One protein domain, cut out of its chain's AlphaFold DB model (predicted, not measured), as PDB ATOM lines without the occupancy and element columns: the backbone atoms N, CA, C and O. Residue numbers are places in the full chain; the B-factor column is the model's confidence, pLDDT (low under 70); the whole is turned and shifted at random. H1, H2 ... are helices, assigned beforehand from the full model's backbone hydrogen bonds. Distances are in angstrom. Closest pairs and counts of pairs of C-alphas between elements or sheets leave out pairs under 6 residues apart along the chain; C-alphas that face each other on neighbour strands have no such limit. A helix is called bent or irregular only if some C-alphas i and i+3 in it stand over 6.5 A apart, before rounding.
ATOM      1  N   ALA A 230     124.947 175.220 124.543       94.56
ATOM      2  CA  ALA A 230     125.008 173.771 124.734       94.56
ATOM      3  C   ALA A 230     123.899 173.038 123.960       94.56
ATOM      4  O   ALA A 230     124.175 172.085 123.234       94.56
ATOM      5  N   ALA A 231     122.657 173.528 124.016       94.19
ATOM      6  CA  ALA A 231     121.548 172.956 123.256       94.19
ATOM      7  C   ALA A 231     121.733 173.129 121.736       94.19
ATOM      8  O   ALA A 231     121.357 172.249 120.966       94.19
ATOM      9  N   THR A 232     122.353 174.229 121.297       94.25
ATOM     10  CA  THR A 232     122.707 174.450 119.884       94.25
ATOM     11  C   THR A 232     123.805 173.484 119.418       94.25
ATOM     12  O   THR A 232     123.713 172.943 118.315       94.25
ATOM     13  N   ARG A 233     124.830 173.228 120.249       94.56
ATOM     14  CA  ARG A 233     125.873 172.219 119.980       94.56
ATOM     15  C   ARG A 233     125.283 170.815 119.882       94.56
ATOM     16  O   ARG A 233     125.576 170.117 118.916       94.56
ATOM     17  N   LEU A 234     124.403 170.448 120.818       95.12
ATOM     18  CA  LEU A 234     123.688 169.171 120.813       95.12
ATOM     19  C   LEU A 234     122.982 168.937 119.471       95.12
ATOM     20  O   LEU A 234     123.273 167.949 118.803       95.12
ATOM     21  N   LEU A 235     122.116 169.865 119.038       93.56
ATOM     22  CA  LEU A 235     121.389 169.730 117.768       93.56
ATOM     23  C   LEU A 235     122.317 169.627 116.552       93.56
ATOM     24  O   LEU A 235     122.016 168.878 115.627       93.56
ATOM     25  N   ARG A 236     123.450 170.344 116.553       94.06
ATOM     26  CA  ARG A 236     124.459 170.239 115.489       94.06
ATOM     27  C   ARG A 236     125.116 168.856 115.451       94.06
ATOM     28  O   ARG A 236     125.464 168.400 114.370       94.06
ATOM     29  N   MET A 237     125.289 168.209 116.603       94.06
ATOM     30  CA  MET A 237     125.956 166.911 116.703       94.06
ATOM     31  C   MET A 237     125.032 165.723 116.402       94.06
ATOM     32  O   MET A 237     125.509 164.721 115.877       94.06
ATOM     33  N   MET A 238     123.722 165.821 116.672       91.12
ATOM     34  CA  MET A 238     122.773 164.699 116.508       91.12
ATOM     35  C   MET A 238     122.876 163.935 115.170       91.12
ATOM     36  O   MET A 238     122.889 162.706 115.229       91.12
ATOM     37  N   PRO A 239     123.017 164.573 113.986       91.06
ATOM     38  CA  PRO A 239     123.143 163.844 112.718       91.06
ATOM     39  C   PRO A 239     124.364 162.917 112.634       91.06
ATOM     40  O   PRO A 239     124.358 161.971 111.854       91.06
ATOM     41  N   HIS A 240     125.406 163.173 113.431       92.00
ATOM     42  CA  HIS A 240     126.632 162.375 113.474       92.00
ATOM     43  C   HIS A 240     126.577 161.230 114.496       92.00
ATOM     44  O   HIS A 240     127.460 160.379 114.492       92.00
ATOM     45  N   LEU A 241     125.555 161.188 115.360       90.38
ATOM     46  CA  LEU A 241     125.407 160.144 116.384       90.38
ATOM     47  C   LEU A 241     124.492 158.987 115.954       90.38
ATOM     48  O   LEU A 241     124.299 158.073 116.750       90.38
ATOM     49  N   GLY A 242     123.958 159.011 114.724       87.00
ATOM     50  CA  GLY A 242     122.914 158.102 114.226       87.00
ATOM     51  C   GLY A 242     123.120 156.623 114.577       87.00
ATOM     52  O   GLY A 242     122.226 155.993 115.149       87.00
ATOM     53  N   ASP A 243     124.314 156.091 114.313       88.25
ATOM     54  CA  ASP A 243     124.674 154.691 114.583       88.25
ATOM     55  C   ASP A 243     124.612 154.344 116.082       88.25
ATOM     56  O   ASP A 243     124.159 153.268 116.470       88.25
ATOM     57  N   ILE A 244     125.034 155.274 116.946       87.12
ATOM     58  CA  ILE A 244     125.062 155.082 118.400       87.12
ATOM     59  C   ILE A 244     123.664 155.310 118.991       87.12
ATOM     60  O   ILE A 244     123.216 154.531 119.829       87.12
ATOM     61  N   THR A 245     122.921 156.317 118.517       90.12
ATOM     62  CA  THR A 245     121.522 156.541 118.927       90.12
ATOM     63  C   THR A 245     120.607 155.390 118.520       90.12
ATOM     64  O   THR A 245     119.659 155.097 119.237       90.12
ATOM     65  N   SER A 246     120.934 154.664 117.444       90.06
ATOM     66  CA  SER A 246     120.228 153.435 117.041       90.06
ATOM     67  C   SER A 246     120.428 152.259 118.013       90.06
ATOM     68  O   SER A 246     119.747 151.247 117.888       90.06
ATOM     69  N   SER A 247     121.344 152.376 118.985       90.38
ATOM     70  CA  SER A 247     121.497 151.418 120.095       90.38
ATOM     71  C   SER A 247     120.549 151.702 121.273       90.38
ATOM     72  O   SER A 247     120.485 150.908 122.211       90.38
ATOM     73  N   VAL A 248     119.828 152.828 121.260       92.06
ATOM     74  CA  VAL A 248     118.783 153.152 122.243       92.06
ATOM     75  C   VAL A 248     117.457 152.541 121.783       92.06
ATOM     76  O   VAL A 248     117.170 152.514 120.587       92.06
ATOM     77  N   THR A 249     116.625 152.082 122.720       89.44
ATOM     78  CA  THR A 249     115.246 151.653 122.450       89.44
ATOM     79  C   THR A 249     114.500 152.775 121.709       89.44
ATOM     80  O   THR A 249     114.368 153.866 122.277       89.44
ATOM     81  N   PRO A 250     113.993 152.559 120.477       84.75
ATOM     82  CA  PRO A 250     113.410 153.634 119.670       84.75
ATOM     83  C   PRO A 250     112.286 154.397 120.382       84.75
ATOM     84  O   PRO A 250     112.272 155.626 120.357       84.75
ATOM     85  N   ASP A 251     111.420 153.678 121.101       88.88
ATOM     86  CA  ASP A 251     110.290 154.238 121.857       88.88
ATOM     87  C   ASP A 251     110.719 155.202 122.983       88.88
ATOM     88  O   ASP A 251     109.961 156.091 123.376       88.88
ATOM     89  N   ASN A 252     111.946 155.054 123.498       91.25
ATOM     90  CA  ASN A 252     112.483 155.870 124.587       91.25
ATOM     91  C   ASN A 252     113.273 157.091 124.089       91.25
ATOM     92  O   ASN A 252     113.394 158.082 124.820       91.25
ATOM     93  N   TRP A 253     113.827 157.046 122.870       93.06
ATOM     94  CA  TRP A 253     114.807 158.038 122.417       93.06
ATOM     95  C   TRP A 253     114.251 159.465 122.372       93.06
ATOM     96  O   TRP A 253     114.898 160.376 122.885       93.06
ATOM     97  N   ASP A 254     113.035 159.672 121.860       92.88
ATOM     98  CA  ASP A 254     112.418 161.008 121.811       92.88
ATOM     99  C   ASP A 254     112.192 161.595 123.217       92.88
ATOM    100  O   ASP A 254     112.396 162.794 123.445       92.88
ATOM    101  N   ASN A 255     111.841 160.753 124.200       95.00
ATOM    102  CA  ASN A 255     111.711 161.172 125.597       95.00
ATOM    103  C   ASN A 255     113.062 161.607 126.177       95.00
ATOM    104  O   ASN A 255     113.172 162.668 126.802       95.00
ATOM    105  N   TYR A 256     114.102 160.803 125.947       96.25
ATOM    106  CA  TYR A 256     115.455 161.114 126.389       96.25
ATOM    107  C   TYR A 256     115.979 162.382 125.725       96.25
ATOM    108  O   TYR A 256     116.441 163.274 126.430       96.25
ATOM    109  N   LEU A 257     115.843 162.519 124.407       95.12
ATOM    110  CA  LEU A 257     116.276 163.695 123.664       95.12
ATOM    111  C   LEU A 257     115.581 164.966 124.172       95.12
ATOM    112  O   LEU A 257     116.257 165.968 124.406       95.12
ATOM    113  N   GLY A 258     114.273 164.916 124.451       95.75
ATOM    114  CA  GLY A 258     113.549 166.020 125.091       95.75
ATOM    115  C   GLY A 258     114.111 166.389 126.473       95.75
ATOM    116  O   GLY A 258     114.327 167.566 126.765       95.75
ATOM    117  N   ARG A 259     114.436 165.394 127.313       97.44
ATOM    118  CA  ARG A 259     115.065 165.607 128.635       97.44
ATOM    119  C   ARG A 259     116.495 166.154 128.529       97.44
ATOM    120  O   ARG A 259     116.860 167.033 129.309       97.44
ATOM    121  N   ILE A 260     117.287 165.691 127.559       97.12
ATOM    122  CA  ILE A 260     118.641 166.197 127.281       97.12
ATOM    123  C   ILE A 260     118.567 167.645 126.786       97.12
ATOM    124  O   ILE A 260     119.320 168.485 127.267       97.12
ATOM    125  N   GLN A 261     117.638 167.975 125.884       96.56
ATOM    126  CA  GLN A 261     117.418 169.348 125.414       96.56
ATOM    127  C   GLN A 261     116.956 170.280 126.542       96.56
ATOM    128  O   GLN A 261     117.429 171.415 126.623       96.56
ATOM    129  N   ALA A 262     116.076 169.817 127.435       96.31
ATOM    130  CA  ALA A 262     115.665 170.581 128.611       96.31
ATOM    131  C   ALA A 262     116.853 170.852 129.552       96.31
ATOM    132  O   ALA A 262     117.061 171.992 129.964       96.31
ATOM    133  N   TYR A 263     117.686 169.839 129.825       96.75
ATOM    134  CA  TYR A 263     118.914 170.008 130.608       96.75
ATOM    135  C   TYR A 263     119.914 170.953 129.923       96.75
ATOM    136  O   TYR A 263     120.437 171.866 130.562       96.75
ATOM    137  N   ALA A 264     120.118 170.809 128.614       96.69
ATOM    138  CA  ALA A 264     121.019 171.649 127.833       96.69
ATOM    139  C   ALA A 264     120.592 173.126 127.803       96.69
ATOM    140  O   ALA A 264     121.449 174.001 127.708       96.69
ATOM    141  N   ASN A 265     119.293 173.422 127.893       95.31
ATOM    142  CA  ASN A 265     118.771 174.788 128.014       95.31
ATOM    143  C   ASN A 265     118.676 175.295 129.467       95.31
ATOM    144  O   ASN A 265     118.295 176.443 129.671       95.31
ATOM    145  N   SER A 266     119.000 174.471 130.468       94.62
ATOM    146  CA  SER A 266     118.924 174.858 131.879       94.62
ATOM    147  C   SER A 266     120.178 175.598 132.351       94.62
ATOM    148  O   SER A 266     121.292 175.308 131.916       94.62
ATOM    149  N   GLU A 267     120.016 176.501 133.321       91.69
ATOM    150  CA  GLU A 267     121.139 177.206 133.958       91.69
ATOM    151  C   GLU A 267     122.145 176.244 134.615       91.69
ATOM    152  O   GLU A 267     123.336 176.538 134.667       91.69
ATOM    153  N   ALA A 268     121.688 175.057 135.033       91.25
ATOM    154  CA  ALA A 268     122.504 174.028 135.677       91.25
ATOM    155  C   ALA A 268     123.640 173.475 134.797       91.25
ATOM    156  O   ALA A 268     124.483 172.749 135.310       91.25
ATOM    157  N   ILE A 269     123.676 173.783 133.494       94.12
ATOM    158  CA  ILE A 269     124.769 173.368 132.605       94.12
ATOM    159  C   ILE A 269     125.885 174.411 132.466       94.12
ATOM    160  O   ILE A 269     126.943 174.099 131.928       94.12
ATOM    161  N   ARG A 270     125.669 175.649 132.935       88.69
ATOM    162  CA  ARG A 270     126.604 176.771 132.730       88.69
ATOM    163  C   ARG A 270     127.923 176.618 133.484       88.69
ATOM    164  O   ARG A 270     128.941 177.102 133.005       88.69
ATOM    165  N   GLU A 271     127.873 175.975 134.645       89.19
ATOM    166  CA  GLU A 271     129.007 175.751 135.553       89.19
ATOM    167  C   GLU A 271     129.297 174.250 135.743       89.19
ATOM    168  O   GLU A 271     130.153 173.873 136.539       89.19
ATOM    169  N   ALA A 272     128.582 173.377 135.021       94.56
ATOM    170  CA  ALA A 272     128.724 171.934 135.162       94.56
ATOM    171  C   ALA A 272     129.974 171.422 134.443       94.56
ATOM    172  O   ALA A 272     130.061 171.508 133.215       94.56
ATOM    173  N   ASP A 273     130.885 170.810 135.198       95.12
ATOM    174  CA  ASP A 273     132.019 170.055 134.661       95.12
ATOM    175  C   ASP A 273     131.569 168.800 133.882       95.12
ATOM    176  O   ASP A 273     130.429 168.329 134.003       95.12
ATOM    177  N   PHE A 274     132.475 168.232 133.080       96.00
ATOM    178  CA  PHE A 274     132.235 166.991 132.335       96.00
ATOM    179  C   PHE A 274     131.624 165.860 133.183       96.00
ATOM    180  O   PHE A 274     130.681 165.201 132.738       96.00
ATOM    181  N   GLY A 275     132.102 165.646 134.412       95.44
ATOM    182  CA  GLY A 275     131.626 164.585 135.302       95.44
ATOM    183  C   GLY A 275     130.195 164.808 135.797       95.44
ATOM    184  O   GLY A 275     129.418 163.854 135.903       95.44
ATOM    185  N   GLN A 276     129.811 166.057 136.055       96.56
ATOM    186  CA  GLN A 276     128.442 166.442 136.406       96.56
ATOM    187  C   GLN A 276     127.486 166.255 135.224       96.56
ATOM    188  O   GLN A 276     126.415 165.659 135.389       96.56
ATOM    189  N   ARG A 277     127.883 166.684 134.018       97.56
ATOM    190  CA  ARG A 277     127.085 166.486 132.794       97.56
ATOM    191  C   ARG A 277     126.925 164.999 132.469       97.56
ATOM    192  O   ARG A 277     125.810 164.545 132.218       97.56
ATOM    193  N   LEU A 278     128.002 164.220 132.566       97.56
ATOM    194  CA  LEU A 278     128.007 162.770 132.356       97.56
ATOM    195  C   LEU A 278     127.133 162.025 133.372       97.56
ATOM    196  O   LEU A 278     126.349 161.151 132.994       97.56
ATOM    197  N   ARG A 279     127.194 162.407 134.655       96.88
ATOM    198  CA  ARG A 279     126.274 161.897 135.683       96.88
ATOM    199  C   ARG A 279     124.825 162.183 135.299       96.88
ATOM    200  O   ARG A 279     123.997 161.275 135.350       96.88
ATOM    201  N   LYS A 280     124.522 163.404 134.846       97.75
ATOM    202  CA  LYS A 280     123.152 163.769 134.478       97.75
ATOM    203  C   LYS A 280     122.636 163.007 133.259       97.75
ATOM    204  O   LYS A 280     121.475 162.613 133.232       97.75
ATOM    205  N   LEU A 281     123.496 162.737 132.283       97.44
ATOM    206  CA  LEU A 281     123.158 161.921 131.114       97.44
ATOM    207  C   LEU A 281     122.994 160.440 131.468       97.44
ATOM    208  O   LEU A 281     122.092 159.789 130.942       97.44
ATOM    209  N   THR A 282     123.766 159.943 132.437       97.50
ATOM    210  CA  THR A 282     123.581 158.600 133.009       97.50
ATOM    211  C   THR A 282     122.183 158.459 133.640       97.50
ATOM    212  O   THR A 282     121.499 157.469 133.394       97.50
ATOM    213  N   GLU A 283     121.717 159.469 134.387       96.75
ATOM    214  CA  GLU A 283     120.353 159.525 134.955       96.75
ATOM    215  C   GLU A 283     119.232 159.676 133.908       96.75
ATOM    216  O   GLU A 283     118.081 159.315 134.171       96.75
ATOM    217  N   ILE A 284     119.522 160.285 132.754       96.50
ATOM    218  CA  ILE A 284     118.517 160.510 131.709       96.50
ATOM    219  C   ILE A 284     118.367 159.282 130.812       96.50
ATOM    220  O   ILE A 284     117.231 158.871 130.586       96.50
ATOM    221  N   VAL A 285     119.485 158.727 130.333       96.31
ATOM    222  CA  VAL A 285     119.537 157.691 129.290       96.31
ATOM    223  C   VAL A 285     119.938 156.340 129.878       96.31
ATOM    224  O   VAL A 285     119.138 155.409 129.900       96.31
ATOM    225  N   TYR A 286     121.172 156.234 130.384       96.19
ATOM    226  CA  TYR A 286     121.804 154.946 130.686       96.19
ATOM    227  C   TYR A 286     120.997 154.100 131.681       96.19
ATOM    228  O   TYR A 286     120.769 152.925 131.421       96.19
ATOM    229  N   LEU A 287     120.510 154.685 132.783       94.25
ATOM    230  CA  LEU A 287     119.730 153.943 133.788       94.25
ATOM    231  C   LEU A 287     118.357 153.463 133.286       94.25
ATOM    232  O   LEU A 287     117.816 152.512 133.844       94.25
ATOM    233  N   GLY A 288     117.779 154.122 132.277       91.69
ATOM    234  CA  GLY A 288     116.522 153.681 131.669       91.69
ATOM    235  C   GLY A 288     116.723 152.439 130.805       91.69
ATOM    236  O   GLY A 288     115.951 151.494 130.892       91.69
ATOM    237  N   GLU A 289     117.815 152.418 130.044       95.00
ATOM    238  CA  GLU A 289     118.144 151.338 129.111       95.00
ATOM    239  C   GLU A 289     118.860 150.146 129.775       95.00
ATOM    240  O   GLU A 289     118.815 149.030 129.259       95.00
ATOM    241  N   GLU A 290     119.528 150.364 130.915       93.69
ATOM    242  CA  GLU A 290     120.330 149.351 131.620       93.69
ATOM    243  C   GLU A 290     119.522 148.098 131.973       93.69
ATOM    244  O   GLU A 290     120.000 146.984 131.764       93.69
ATOM    245  N   LEU A 291     118.288 148.254 132.462       90.25
ATOM    246  CA  LEU A 291     117.452 147.117 132.854       90.25
ATOM    247  C   LEU A 291     117.037 146.259 131.653       90.25
ATOM    248  O   LEU A 291     117.118 145.032 131.729       90.25
ATOM    249  N   ASP A 292     116.651 146.895 130.547       90.62
ATOM    250  CA  ASP A 292     116.210 146.206 129.333       90.62
ATOM    251  C   ASP A 292     117.387 145.510 128.640       90.62
ATOM    252  O   ASP A 292     117.289 144.336 128.278       90.62
ATOM    253  N   ALA A 293     118.538 146.183 128.535       92.69
ATOM    254  CA  ALA A 293     119.753 145.598 127.974       92.69
ATOM    255  C   ALA A 293     120.280 144.423 128.822       92.69
ATOM    256  O   ALA A 293     120.710 143.411 128.268       92.69
ATOM    257  N   ILE A 294     120.205 144.501 130.158       92.25
ATOM    258  CA  ILE A 294     120.549 143.378 131.048       92.25
ATOM    259  C   ILE A 294     119.565 142.211 130.869       92.25
ATOM    260  O   ILE A 294     120.000 141.060 130.793       92.25
ATOM    261  N   ALA A 295     118.260 142.483 130.780       90.69
ATOM    262  CA  ALA A 295     117.237 141.452 130.597       90.69
ATOM    263  C   ALA A 295     117.370 140.725 129.247       90.69
ATOM    264  O   ALA A 295     117.238 139.501 129.195       90.69
ATOM    265  N   ALA A 296     117.693 141.461 128.180       91.38
ATOM    266  CA  ALA A 296     117.952 140.928 126.843       91.38
ATOM    267  C   ALA A 296     119.375 140.347 126.662       91.38
ATOM    268  O   ALA A 296     119.654 139.710 125.649       91.38
ATOM    269  N   GLN A 297     120.270 140.525 127.644       92.62
ATOM    270  CA  GLN A 297     121.702 140.180 127.579       92.62
ATOM    271  C   GLN A 297     122.476 140.906 126.456       92.62
ATOM    272  O   GLN A 297     123.472 140.404 125.932       92.62
ATOM    273  N   GLU A 298     122.052 142.122 126.113       94.50
ATOM    274  CA  GLU A 298     122.639 142.975 125.075       94.50
ATOM    275  C   GLU A 298     123.800 143.817 125.636       94.50
ATOM    276  O   GLU A 298     123.779 145.047 125.670       94.50
ATOM    277  N   TRP A 299     124.847 143.137 126.110       93.88
ATOM    278  CA  TRP A 299     125.984 143.764 126.801       93.88
ATOM    279  C   TRP A 299     126.703 144.830 125.962       93.88
ATOM    280  O   TRP A 299     127.086 145.876 126.485       93.88
ATOM    281  N   ASP A 300     126.861 144.584 124.659       94.44
ATOM    282  CA  ASP A 300     127.540 145.510 123.747       94.44
ATOM    283  C   ASP A 300     126.696 146.774 123.501       94.44
ATOM    284  O   ASP A 300     127.235 147.880 123.468       94.44
ATOM    285  N   ARG A 301     125.362 146.637 123.436       95.31
ATOM    286  CA  ARG A 301     124.414 147.762 123.365       95.31
ATOM    287  C   ARG A 301     124.520 148.645 124.611       95.31
ATOM    288  O   ARG A 301     124.597 149.865 124.489       95.31
ATOM    289  N   LEU A 302     124.602 148.047 125.803       95.19
ATOM    290  CA  LEU A 302     124.768 148.797 127.052       95.19
ATOM    291  C   LEU A 302     126.088 149.593 127.088       95.19
ATOM    292  O   LEU A 302     126.116 150.723 127.579       95.19
ATOM    293  N   LEU A 303     127.163 149.053 126.501       96.12
ATOM    294  CA  LEU A 303     128.419 149.789 126.331       96.12
ATOM    295  C   LEU A 303     128.282 150.939 125.314       96.12
ATOM    296  O   LEU A 303     128.736 152.045 125.603       96.12
ATOM    297  N   ARG A 304     127.582 150.739 124.185       96.12
ATOM    298  CA  ARG A 304     127.257 151.824 123.231       96.12
ATOM    299  C   ARG A 304     126.456 152.958 123.872       96.12
ATOM    300  O   ARG A 304     126.701 154.126 123.585       96.12
ATOM    301  N   ILE A 305     125.531 152.643 124.777       96.44
ATOM    302  CA  ILE A 305     124.754 153.653 125.509       96.44
ATOM    303  C   ILE A 305     125.642 154.428 126.501       96.44
ATOM    304  O   ILE A 305     125.439 155.629 126.699       96.44
ATOM    305  N   ALA A 306     126.668 153.793 127.084       96.81
ATOM    306  CA  ALA A 306     127.690 154.511 127.847       96.81
ATOM    307  C   ALA A 306     128.492 155.467 126.941       96.81
ATOM    308  O   ALA A 306     128.586 156.656 127.252       96.81
ATOM    309  N   GLU A 307     128.994 154.992 125.794       96.25
ATOM    310  CA  GLU A 307     129.677 155.825 124.784       96.25
ATOM    311  C   GLU A 307     128.828 157.049 124.395       96.25
ATOM    312  O   GLU A 307     129.323 158.176 124.425       96.25
ATOM    313  N   LEU A 308     127.525 156.856 124.146       96.56
ATOM    314  CA  LEU A 308     126.579 157.933 123.842       96.56
ATOM    315  C   LEU A 308     126.508 158.995 124.951       96.56
ATOM    316  O   LEU A 308     126.587 160.191 124.669       96.56
ATOM    317  N   CYS A 309     126.386 158.572 126.214       97.56
ATOM    318  CA  CYS A 309     126.350 159.491 127.355       97.56
ATOM    319  C   CYS A 309     127.642 160.314 127.462       97.56
ATOM    320  O   CYS A 309     127.586 161.503 127.769       97.56
ATOM    321  N   SER A 310     128.787 159.693 127.171       96.94
ATOM    322  CA  SER A 310     130.103 160.335 127.171       96.94
ATOM    323  C   SER A 310     130.227 161.403 126.077       96.94
ATOM    324  O   SER A 310     130.526 162.563 126.367       96.94
ATOM    325  N   ILE A 311     129.881 161.056 124.833       95.62
ATOM    326  CA  ILE A 311     129.941 161.967 123.676       95.62
ATOM    327  C   ILE A 311     128.981 163.153 123.846       95.62
ATOM    328  O   ILE A 311     129.310 164.291 123.501       95.62
ATOM    329  N   ILE A 312     127.791 162.924 124.412       96.69
ATOM    330  CA  ILE A 312     126.843 164.006 124.700       96.69
ATOM    331  C   ILE A 312     127.349 164.881 125.864       96.69
ATOM    332  O   ILE A 312     127.205 166.101 125.798       96.69
ATOM    333  N   ALA A 313     127.992 164.311 126.892       97.06
ATOM    334  CA  ALA A 313     128.589 165.087 127.987       97.06
ATOM    335  C   ALA A 313     129.682 166.032 127.474       97.06
ATOM    336  O   ALA A 313     129.719 167.200 127.867       97.06
ATOM    337  N   GLU A 314     130.524 165.545 126.564       95.44
ATOM    338  CA  GLU A 314     131.535 166.319 125.842       95.44
ATOM    339  C   GLU A 314     130.890 167.422 124.987       95.44
ATOM    340  O   GLU A 314     131.143 168.602 125.214       95.44
ATOM    341  N   THR A 315     129.937 167.073 124.116       95.56
ATOM    342  CA  THR A 315     129.219 168.017 123.230       95.56
ATOM    343  C   THR A 315     128.544 169.177 123.980       95.56
ATOM    344  O   THR A 315     128.442 170.299 123.469       95.56
ATOM    345  N   LEU A 316     128.034 168.918 125.187       96.25
ATOM    346  CA  LEU A 316     127.369 169.930 126.004       96.25
ATOM    347  C   LEU A 316     128.348 170.878 126.719       96.25
ATOM    348  O   LEU A 316     127.942 171.997 127.047       96.25
ATOM    349  N   GLY A 317     129.614 170.490 126.907       93.44
ATOM    350  CA  GLY A 317     130.658 171.323 127.519       93.44
ATOM    351  C   GLY A 317     130.986 172.580 126.711       93.44
ATOM    352  O   GLY A 317     130.645 172.648 125.526       93.44
ATOM    353  N   PRO A 318     131.565 173.623 127.333       91.62
ATOM    354  CA  PRO A 318     132.014 174.807 126.611       91.62
ATOM    355  C   PRO A 318     133.194 174.463 125.691       91.62
ATOM    356  O   PRO A 318     133.937 173.516 125.930       91.62
ATOM    357  N   GLU A 319     133.343 175.225 124.607       86.56
ATOM    358  CA  GLU A 319     134.282 174.936 123.515       86.56
ATOM    359  C   GLU A 319     135.773 174.938 123.920       86.56
ATOM    360  O   GLU A 319     136.611 174.460 123.159       86.56
ATOM    361  N   ASP A 320     136.100 175.488 125.089       88.94
ATOM    362  CA  ASP A 320     137.433 175.584 125.686       88.94
ATOM    363  C   ASP A 320     137.692 174.576 126.828       88.94
ATOM    364  O   ASP A 320     138.803 174.533 127.361       88.94
ATOM    365  N   GLU A 321     136.720 173.730 127.194       91.00
ATOM    366  CA  GLU A 321     136.939 172.663 128.182       91.00
ATOM    367  C   GLU A 321     137.779 171.526 127.584       91.00
ATOM    368  O   GLU A 321     137.308 170.720 126.780       91.00
ATOM    369  N   ILE A 322     139.031 171.421 128.030       87.38
ATOM    370  CA  ILE A 322     139.903 170.292 127.697       87.38
ATOM    371  C   ILE A 322     139.529 169.105 128.588       87.38
ATOM    372  O   ILE A 322     139.991 168.982 129.727       87.38
ATOM    373  N   ILE A 323     138.699 168.211 128.057       88.19
ATOM    374  CA  ILE A 323     138.399 166.926 128.690       88.19
ATOM    375  C   ILE A 323     139.628 166.031 128.539       88.19
ATOM    376  O   ILE A 323     140.068 165.735 127.432       88.19
ATOM    377  N   ARG A 324     140.193 165.601 129.669       86.75
ATOM    378  CA  ARG A 324     141.303 164.644 129.684       86.75
ATOM    379  C   ARG A 324     140.812 163.283 129.197       86.75
ATOM    380  O   ARG A 324     139.833 162.765 129.746       86.75
ATOM    381  N   ASP A 325     141.516 162.685 128.236       83.81
ATOM    382  CA  ASP A 325     141.192 161.350 127.716       83.81
ATOM    383  C   ASP A 325     141.136 160.316 128.855       83.81
ATOM    384  O   ASP A 325     140.248 159.468 128.877       83.81
ATOM    385  N   GLU A 326     141.977 160.442 129.891       87.19
ATOM    386  CA  GLU A 326     141.940 159.563 131.067       87.19
ATOM    387  C   GLU A 326     140.616 159.638 131.842       87.19
ATOM    388  O   GLU A 326     140.200 158.647 132.439       87.19
ATOM    389  N   THR A 327     139.934 160.789 131.844       87.00
ATOM    390  CA  THR A 327     138.628 160.945 132.510       87.00
ATOM    391  C   THR A 327     137.511 160.323 131.676       87.00
ATOM    392  O   THR A 327     136.711 159.545 132.203       87.00
ATOM    393  N   ARG A 328     137.478 160.618 130.370       89.94
ATOM    394  CA  ARG A 328     136.472 160.087 129.440       89.94
ATOM    395  C   ARG A 328     136.611 158.571 129.284       89.94
ATOM    396  O   ARG A 328     135.679 157.812 129.564       89.94
ATOM    397  N   ASP A 329     137.798 158.121 128.899       91.94
ATOM    398  CA  ASP A 329     138.082 156.727 128.569       91.94
ATOM    399  C   ASP A 329     138.243 155.879 129.837       91.94
ATOM    400  O   ASP A 329     137.960 154.680 129.825       91.94
ATOM    401  N   GLY A 330     138.647 156.491 130.958       93.12
ATOM    402  CA  GLY A 330     138.637 155.858 132.276       93.12
ATOM    403  C   GLY A 330     137.227 155.486 132.729       93.12
ATOM    404  O   GLY A 330     137.015 154.364 133.190       93.12
ATOM    405  N   TRP A 331     136.240 156.369 132.529       94.31
ATOM    406  CA  TRP A 331     134.840 156.062 132.834       94.31
ATOM    407  C   TRP A 331     134.260 154.984 131.908       94.31
ATOM    408  O   TRP A 331     133.643 154.038 132.397       94.31
ATOM    409  N   ILE A 332     134.520 155.052 130.595       96.25
ATOM    410  CA  ILE A 332     134.108 153.998 129.645       96.25
ATOM    411  C   ILE A 332     134.728 152.644 130.020       96.25
ATOM    412  O   ILE A 332     134.046 151.619 130.023       96.25
ATOM    413  N   ARG A 333     136.010 152.625 130.408       96.50
ATOM    414  CA  ARG A 333     136.708 151.413 130.864       96.50
ATOM    415  C   ARG A 333     136.126 150.862 132.166       96.50
ATOM    416  O   ARG A 333     135.966 149.651 132.279       96.50
ATOM    417  N   ALA A 334     135.776 151.727 133.120       95.12
ATOM    418  CA  ALA A 334     135.076 151.322 134.337       95.12
ATOM    419  C   ALA A 334     133.712 150.693 134.004       95.12
ATOM    420  O   ALA A 334     133.444 149.571 134.427       95.12
ATOM    421  N   LYS A 335     132.913 151.335 133.142       95.50
ATOM    422  CA  LYS A 335     131.632 150.789 132.673       95.50
ATOM    423  C   LYS A 335     131.773 149.454 131.950       95.50
ATOM    424  O   LYS A 335     130.983 148.550 132.203       95.50
ATOM    425  N   LYS A 336     132.803 149.278 131.122       96.94
ATOM    426  CA  LYS A 336     133.102 147.979 130.509       96.94
ATOM    427  C   LYS A 336     133.409 146.902 131.558       96.94
ATOM    428  O   LYS A 336     132.874 145.804 131.457       96.94
ATOM    429  N   ASN A 337     134.201 147.218 132.583       97.19
ATOM    430  CA  ASN A 337     134.506 146.281 133.670       97.19
ATOM    431  C   ASN A 337     133.257 145.906 134.496       97.19
ATOM    432  O   ASN A 337     133.107 144.741 134.880       97.19
ATOM    433  N   ASP A 338     132.353 146.861 134.741       94.75
ATOM    434  CA  ASP A 338     131.057 146.616 135.389       94.75
ATOM    435  C   ASP A 338     130.196 145.667 134.536       94.75
ATOM    436  O   ASP A 338     129.710 144.648 135.030       94.75
ATOM    437  N   ILE A 339     130.072 145.951 133.233       95.19
ATOM    438  CA  ILE A 339     129.328 145.138 132.258       95.19
ATOM    439  C   ILE A 339     129.910 143.719 132.159       95.19
ATOM    440  O   ILE A 339     129.160 142.748 132.232       95.19
ATOM    441  N   ASP A 340     131.234 143.565 132.074       95.56
ATOM    442  CA  ASP A 340     131.899 142.254 132.066       95.56
ATOM    443  C   ASP A 340     131.673 141.477 133.376       95.56
ATOM    444  O   ASP A 340     131.618 140.243 133.375       95.56
ATOM    445  N   SER A 341     131.513 142.178 134.501       94.06
ATOM    446  CA  SER A 341     131.200 141.575 135.802       94.06
ATOM    447  C   SER A 341     129.736 141.126 135.883       94.06
ATOM    448  O   SER A 341     129.468 139.996 136.302       94.06
ATOM    449  N   LEU A 342     128.795 141.946 135.401       91.69
ATOM    450  CA  LEU A 342     127.378 141.586 135.257       91.69
ATOM    451  C   LEU A 342     127.191 140.398 134.303       91.69
ATOM    452  O   LEU A 342     126.495 139.439 134.638       91.69
ATOM    453  N   LYS A 343     127.886 140.404 133.161       92.69
ATOM    454  CA  LYS A 343     127.892 139.323 132.168       92.69
ATOM    455  C   LYS A 343     128.396 138.001 132.748       92.69
ATOM    456  O   LYS A 343     127.831 136.955 132.443       92.69
ATOM    457  N   LYS A 344     129.409 138.020 133.624       91.25
ATOM    458  CA  LYS A 344     129.864 136.820 134.357       91.25
ATOM    459  C   LYS A 344     128.826 136.343 135.375       91.25
ATOM    460  O   LYS A 344     128.547 135.147 135.435       91.25
ATOM    461  N   LEU A 345     128.240 137.263 136.144       90.62
ATOM    462  CA  LEU A 345     127.254 136.953 137.183       90.62
ATOM    463  C   LEU A 345     125.960 136.351 136.604       90.62
ATOM    464  O   LEU A 345     125.448 135.370 137.134       90.62
ATOM    465  N   LEU A 346     125.457 136.921 135.505       86.69
ATOM    466  CA  LEU A 346     124.163 136.582 134.902       86.69
ATOM    467  C   LEU A 346     124.290 135.575 133.743       86.69
ATOM    468  O   LEU A 346     123.420 134.726 133.556       86.69
ATOM    469  N   GLY A 347     125.408 135.582 133.014       70.12
ATOM    470  CA  GLY A 347     125.735 134.553 132.017       70.12
ATOM    471  C   GLY A 347     126.149 133.210 132.634       70.12
ATOM    472  O   GLY A 347     126.040 132.171 131.981       70.12
TER     473      GLY A 347
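Overview. This is residues 230 to 347 of the 353 residues of an uncharacterized protein of Metarhizium rileyi (UniProt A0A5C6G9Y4). Helix H5 runs through the middle of a helical body, with bent H4, H6, short H2 and H1 packed on it; H3 packs on H1 and H4a. The 118 residues, with six named helices, H1 to H6 in order, and no named strand, are all helix in class. The whole is compact: radius of gyration of the C-alphas 14.1 A, spans 42 by 33 by 23 A.

Arrangement. H1, residues 230 to 240, touches the hub H5, residues 299 to 316; the closest C-alphas, of Ala 230 and Leu 316, are 4.7 A apart. H4, residues 274 to 296, assigned as one helix by its hydrogen bonds, is bent: C-alphas 284 and 287 are 7.0 A apart. Its arm H4a, residues 274 to 284, touches H5 at a steep tilt of 52 degrees, closest C-alphas Leu 278 and Ala 313, 5.0 A. H6, residues 325 to 347, forms a hairpin with H5. Every O i to N i+4 pair is within hydrogen-bond range in H4a, H5 and H6.

Along the chain. H1 begins at C-alpha 230 (125.008, 173.771, 124.734); H6, 31.2 A long, ends at C-alpha 347 (125.735, 134.553, 132.017).

Size, cuts and confidence. The printed part has no cut and no long link; no printed residue is under 70.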